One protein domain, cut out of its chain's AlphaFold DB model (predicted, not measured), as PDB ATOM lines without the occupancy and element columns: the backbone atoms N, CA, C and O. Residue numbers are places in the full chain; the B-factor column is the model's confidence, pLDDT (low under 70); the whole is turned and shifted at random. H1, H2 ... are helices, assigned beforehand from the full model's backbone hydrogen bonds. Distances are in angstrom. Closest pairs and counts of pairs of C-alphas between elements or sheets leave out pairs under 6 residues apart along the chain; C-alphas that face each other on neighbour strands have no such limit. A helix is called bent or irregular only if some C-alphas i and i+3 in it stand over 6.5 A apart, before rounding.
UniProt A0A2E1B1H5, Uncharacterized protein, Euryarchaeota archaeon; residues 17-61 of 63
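AT A GLANCE: This is residues 17 to 61 of the 63 residues of an uncharacterized protein of Euryarchaeota archaeon (UniProt A0A2E1B1H5). A long bent helix, H2, stands at one end of an open strap, residues 26 to 40, and a short helix, H1, at the other. The printed part has 45 residues, with two named helices, H1 then H2, and no named strand; the class is all helix. It is extended, with a radius of gyration of the C-alphas of 16.5 A, and spans 37 by 30 by 22 A.

HOW THE PARTS SIT: Look first at H2, residues 41 to 59, assigned as one helix by its hydrogen bonds but bent: C-alphas 49 and 52 are 7.1 A apart. Its arms H2a, residues 41 to 49, and H2b, residues 52 to 59, stand at a steep tilt of 50 degrees. H1, residues 21 to 25, is apart from both arms, with no C-alpha within 8 A. In H1, H2a and H2b every O i to N i+4 pair is within hydrogen-bond range.

IN THESE COORDINATES: Find C-alpha 41 at (-171.164, -88.713, 80.993); from there H2a runs 12.4 A to C-alpha 49. H2b runs 10.7 A from C-alpha 52 to C-alpha 59 at (-152.579, -83.927, 100.331). H1 runs 6.1 A from C-alpha 21 at (-154.028, -118.177, 88.516).

THE WHOLE: The C-alphas farthest apart, of Lys 17 and Pro 52, are 39.1 A apart. The link from H1 to H2 is long, 15 residues. The printed part has no cut, and no printed residue is under 70 in pLDDT.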
ATOM      1  N   LYS A  17    -157.069-120.919  94.834       93.38
ATOM      2  CA  LYS A  17    -157.191-121.967  93.801       93.38
ATOM      3  C   LYS A  17    -158.290-121.738  92.751       93.38
ATOM      4  O   LYS A  17    -158.434-122.552  91.849       93.38
ATOM      5  N   HIS A  18    -159.138-120.729  92.943       95.19
ATOM      6  CA  HIS A  18    -160.261-120.410  92.067       95.19
ATOM      7  C   HIS A  18    -160.088-119.073  91.330       95.19
ATOM      8  O   HIS A  18    -160.786-118.853  90.348       95.19
ATOM      9  N   TRP A  19    -159.224-118.172  91.815       94.56
ATOM     10  CA  TRP A  19    -159.123-116.794  91.308       94.56
ATOM     11  C   TRP A  19    -157.683-116.305  91.118       94.56
ATOM     12  O   TRP A  19    -157.487-115.242  90.534       94.56
ATOM     13  N   TYR A  20    -156.676-117.004  91.653       95.44
ATOM     14  CA  TYR A  20    -155.303-116.490  91.745       95.44
ATOM     15  C   TYR A  20    -154.375-117.028  90.661       95.44
ATOM     16  O   TYR A  20    -153.178-116.808  90.770       95.44
ATOM     17  N   ASP A  21    -154.879-117.654  89.596       95.62
ATOM     18  CA  ASP A  21    -154.028-118.177  88.516       95.62
ATOM     19  C   ASP A  21    -153.051-117.103  87.993       95.62
ATOM     20  O   ASP A  21    -151.839-117.300  88.021       95.62
ATOM     21  N   ALA A  22    -153.548-115.897  87.684       94.06
ATOM     22  CA  ALA A  22    -152.706-114.778  87.243       94.06
ATOM     23  C   ALA A  22    -151.713-114.287  88.318       94.06
ATOM     24  O   ALA A  22    -150.606-113.856  88.000       94.06
ATOM     25  N   VAL A  23    -152.088-114.349  89.600       92.56
ATOM     26  CA  VAL A  23    -151.205-113.959  90.715       92.56
ATOM     27  C   VAL A  23    -150.112-115.008  90.911       92.56
ATOM     28  O   VAL A  23    -148.949-114.656  91.088       92.56
ATOM     29  N   TRP A  24    -150.457-116.292  90.838       95.69
ATOM     30  CA  TRP A  24    -149.521-117.406  90.941       95.69
ATOM     31  C   TRP A  24    -148.568-117.466  89.753       95.69
ATOM     32  O   TRP A  24    -147.416-117.839  89.936       95.69
ATOM     33  N   GLU A  25    -148.990-117.071  88.559       95.38
ATOM     34  CA  GLU A  25    -148.106-116.991  87.393       95.38
ATOM     35  C   GLU A  25    -147.185-115.760  87.428       95.38
ATOM     36  O   GLU A  25    -146.102-115.781  86.837       95.38
ATOM     37  N   SER A  26    -147.567-114.703  88.152       94.69
ATOM     38  CA  SER A  26    -146.775-113.475  88.254       94.69
ATOM     39  C   SER A  26    -145.497-113.659  89.078       94.69
ATOM     40  O   SER A  26    -145.454-114.402  90.063       94.69
ATOM     41  N   THR A  27    -144.451-112.931  88.692       95.50
ATOM     42  CA  THR A  27    -143.164-112.879  89.408       95.50
ATOM     43  C   THR A  27    -142.701-111.454  89.698       95.50
ATOM     44  O   THR A  27    -141.714-111.263  90.399       95.50
ATOM     45  N   GLU A  28    -143.420-110.458  89.189       94.88
ATOM     46  CA  GLU A  28    -143.170-109.029  89.347       94.88
ATOM     47  C   GLU A  28    -144.455-108.253  89.024       94.88
ATOM     48  O   GLU A  28    -145.463-108.830  88.599       94.88
ATOM     49  N   PHE A  29    -144.437-106.938  89.241       92.94
ATOM     50  CA  PHE A  29    -145.536-106.079  88.812       92.94
ATOM     51  C   PHE A  29    -145.536-105.928  87.291       92.94
ATOM     52  O   PHE A  29    -144.487-105.730  86.685       92.94
ATOM     53  N   ALA A  30    -146.725-105.953  86.689       90.81
ATOM     54  CA  ALA A  30    -146.875-105.599  85.285       90.81
ATOM     55  C   ALA A  30    -146.427-104.149  85.043       90.81
ATOM     56  O   ALA A  30    -146.648-103.271  85.885       90.81
ATOM     57  N   GLU A  31    -145.839-103.898  83.875       91.81
ATOM     58  CA  GLU A  31    -145.484-102.547  83.459       91.81
ATOM     59  C   GLU A  31    -146.719-101.640  83.430       91.81
ATOM     60  O   GLU A  31    -147.832-102.056  83.086       91.81
ATOM     61  N   TYR A  32    -146.516-100.371  83.786       93.50
ATOM     62  CA  TYR A  32    -147.581 -99.387  83.691       93.50
ATOM     63  C   TYR A  32    -148.039 -99.250  82.237       93.50
ATOM     64  O   TYR A  32    -147.257 -98.926  81.345       93.50
ATOM     65  N   ARG A  33    -149.345 -99.419  82.027       93.75
ATOM     66  CA  ARG A  33    -150.011 -99.128  80.764       93.75
ATOM     67  C   ARG A  33    -151.052 -98.044  80.993       93.75
ATOM     68  O   ARG A  33    -151.973 -98.228  81.792       93.75
ATOM     69  N   ALA A  34    -150.910 -96.929  80.279       92.69
ATOM     70  CA  ALA A  34    -151.910 -95.872  80.289       92.69
ATOM     71  C   ALA A  34    -153.264 -96.432  79.834       92.69
ATOM     72  O   ALA A  34    -153.344 -97.233  78.900       92.69
ATOM     73  N   ARG A  35    -154.331 -96.029  80.526       90.19
ATOM     74  CA  ARG A  35    -155.693 -96.350  80.101       90.19
ATOM     75  C   ARG A  35    -156.054 -95.422  78.947       90.19
ATOM     76  O   ARG A  35    -155.840 -94.218  79.043       90.19
ATOM     77  N   GLU A  36    -156.585 -95.995  77.879       93.19
ATOM     78  CA  GLU A  36    -157.069 -95.259  76.712       93.19
ATOM     79  C   GLU A  36    -158.600 -95.172  76.759       93.19
ATOM     80  O   GLU A  36    -159.264 -96.121  77.183       93.19
ATOM     81  N   GLY A  37    -159.152 -94.048  76.298       92.38
ATOM     82  CA  GLY A  37    -160.593 -93.809  76.208       92.38
ATOM     83  C   GLY A  37    -161.095 -92.691  77.122       92.38
ATOM     84  O   GLY A  37    -160.383 -92.212  77.999       92.38
ATOM     85  N   GLU A  38    -162.344 -92.294  76.892       94.06
ATOM     86  CA  GLU A  38    -163.049 -91.254  77.647       94.06
ATOM     87  C   GLU A  38    -164.096 -91.889  78.569       94.06
ATOM     88  O   GLU A  38    -164.682 -92.932  78.251       94.06
ATOM     89  N   LEU A  39    -164.368 -91.245  79.706       94.62
ATOM     90  CA  LEU A  39    -165.483 -91.640  80.560       94.62
ATOM     91  C   LEU A  39    -166.814 -91.318  79.868       94.62
ATOM     92  O   LEU A  39    -166.962 -90.318  79.167       94.62
ATOM     93  N   SER A  40    -167.827 -92.159  80.093       96.94
ATOM     94  CA  SER A  40    -169.198 -91.773  79.749       96.94
ATOM     95  C   SER A  40    -169.634 -90.601  80.632       96.94
ATOM     96  O   SER A  40    -169.114 -90.423  81.733       96.94
ATOM     97  N   SER A  41    -170.642 -89.840  80.206       97.81
ATOM     98  CA  SER A  41    -171.164 -88.713  80.993       97.81
ATOM     99  C   SER A  41    -171.584 -89.110  82.414       97.81
ATOM    100  O   SER A  41    -171.327 -88.370  83.359       97.81
ATOM    101  N   ALA A  42    -172.178 -90.297  82.582       98.00
ATOM    102  CA  ALA A  42    -172.558 -90.820  83.893       98.00
ATOM    103  C   ALA A  42    -171.338 -91.108  84.785       98.00
ATOM    104  O   ALA A  42    -171.363 -90.802  85.972       98.00
ATOM    105  N   HIS A  43    -170.262 -91.666  84.222       97.44
ATOM    106  CA  HIS A  43    -169.034 -91.921  84.978       97.44
ATOM    107  C   HIS A  43    -168.249 -90.635  85.258       97.44
ATOM    108  O   HIS A  43    -167.668 -90.516  86.332       97.44
ATOM    109  N   GLN A  44    -168.265 -89.666  84.337       97.81
ATOM    110  CA  GLN A  44    -167.632 -88.364  84.541       97.81
ATOM    111  C   GLN A  44    -168.292 -87.598  85.692       97.81
ATOM    112  O   GLN A  44    -167.594 -87.060  86.539       97.81
ATOM    113  N   ALA A  45    -169.626 -87.628  85.791       98.12
ATOM    114  CA  ALA A  45    -170.335 -86.998  86.904       98.12
ATOM    115  C   ALA A  45    -169.905 -87.568  88.269       98.12
ATOM    116  O   ALA A  45    -169.683 -86.812  89.210       98.12
ATOM    117  N   ILE A  46    -169.733 -88.893  88.359       97.75
ATOM    118  CA  ILE A  46    -169.235 -89.547  89.579       97.75
ATOM    119  C   ILE A  46    -167.788 -89.135  89.854       97.75
ATOM    120  O   ILE A  46    -167.452 -88.818  90.990       97.75
ATOM    121  N   HIS A  47    -166.934 -89.137  88.825       96.75
ATOM    122  CA  HIS A  47    -165.544 -88.701  88.943       96.75
ATOM    123  C   HIS A  47    -165.458 -87.283  89.518       96.75
ATOM    124  O   HIS A  47    -164.714 -87.053  90.470       96.75
ATOM    125  N   ASP A  48    -166.243 -86.353  88.986       97.81
ATOM    126  CA  ASP A  48    -166.225 -84.952  89.405       97.81
ATOM    127  C   ASP A  48    -166.745 -84.776  90.840       97.81
ATOM    128  O   ASP A  48    -166.214 -83.954  91.584       97.81
ATOM    129  N   GLU A  49    -167.728 -85.579  91.260       98.19
ATOM    130  CA  GLU A  49    -168.251 -85.571  92.632       98.19
ATOM    131  C   GLU A  49    -167.206 -86.041  93.657       98.19
ATOM    132  O   GLU A  49    -167.086 -85.453  94.732       98.19
ATOM    133  N   VAL A  50    -166.436 -87.087  93.337       97.94
ATOM    134  CA  VAL A  50    -165.501 -87.707  94.295       97.94
ATOM    135  C   VAL A  50    -164.078 -87.152  94.225       97.94
ATOM    136  O   VAL A  50    -163.318 -87.340  95.176       97.94
ATOM    137  N   SER A  51    -163.706 -86.465  93.139       98.12
ATOM    138  CA  SER A  51    -162.353 -85.910  92.949       98.12
ATOM    139  C   SER A  51    -161.885 -85.021  94.111       98.12
ATOM    140  O   SER A  51    -160.777 -85.249  94.591       98.12
ATOM    141  N   PRO A  52    -162.707 -84.107  94.672       98.19
ATOM    142  CA  PRO A  52    -162.274 -83.274  95.796       98.19
ATOM    143  C   PRO A  52    -161.877 -84.078  97.043       98.19
ATOM    144  O   PRO A  52    -160.954 -83.698  97.757       98.19
ATOM    145  N   ILE A  53    -162.551 -85.207  97.298       98.06
ATOM    146  CA  ILE A  53    -162.231 -86.100  98.423       98.06
ATOM    147  C   ILE A  53    -160.894 -86.799  98.166       98.06
ATOM    148  O   ILE A  53    -160.077 -86.950  99.073       98.06
ATOM    149  N   TYR A  54    -160.666 -87.242  96.927       97.31
ATOM    150  CA  TYR A  54    -159.393 -87.842  96.545       97.31
ATOM    151  C   TYR A  54    -158.236 -86.852  96.713       97.31
ATOM    152  O   TYR A  54    -157.209 -87.228  97.276       97.31
ATOM    153  N   ASP A  55    -158.418 -85.602  96.285       97.94
ATOM    154  CA  ASP A  55    -157.406 -84.550  96.396       97.94
ATOM    155  C   ASP A  55    -157.061 -84.248  97.865       97.94
ATOM    156  O   ASP A  55    -155.886 -84.178  98.220       97.94
ATOM    157  N   GLU A  56    -158.060 -84.186  98.753       97.88
ATOM    158  CA  GLU A  56    -157.833 -84.024 100.198       97.88
ATOM    159  C   GLU A  56    -157.004 -85.181 100.784       97.88
ATOM    160  O   GLU A  56    -156.038 -84.968 101.519       97.88
ATOM    161  N   LEU A  57    -157.338 -86.428 100.433       97.50
ATOM    162  CA  LEU A  57    -156.571 -87.598 100.874       97.50
ATOM    163  C   LEU A  57    -155.159 -87.612 100.286       97.50
ATOM    164  O   LEU A  57    -154.214 -88.049 100.949       97.50
ATOM    165  N   TYR A  58    -155.008 -87.147  99.047       96.88
ATOM    166  CA  TYR A  58    -153.721 -87.043  98.384       96.88
ATOM    167  C   TYR A  58    -152.809 -86.049  99.103       96.88
ATOM    168  O   TYR A  58    -151.632 -86.353  99.305       96.88
ATOM    169  N   ASP A  59    -153.334 -84.913  99.553       97.50
ATOM    170  CA  ASP A  59    -152.579 -83.927 100.331       97.50
ATOM    171  C   ASP A  59    -152.124 -84.468 101.694       97.50
ATOM    172  O   ASP A  59    -151.065 -84.088 102.196       97.50
ATOM    173  N   LEU A  60    -152.873 -85.414 102.266       97.25
ATOM    174  CA  LEU A  60    -152.547 -86.089 103.525       97.25
ATOM    175  C   LEU A  60    -151.672 -87.342 103.359       97.25
ATOM    176  O   LEU A  60    -151.392 -88.029 104.346       97.25
ATOM    177  N   ARG A  61    -151.254 -87.683 102.134       97.31
ATOM    178  CA  ARG A  61    -150.469 -88.900 101.887       97.31
ATOM    179  C   ARG A  61    -149.141 -88.874 102.647       97.31
ATOM    180  O   ARG A  61    -148.514 -87.831 102.818       97.31
TER     181      ARG A  61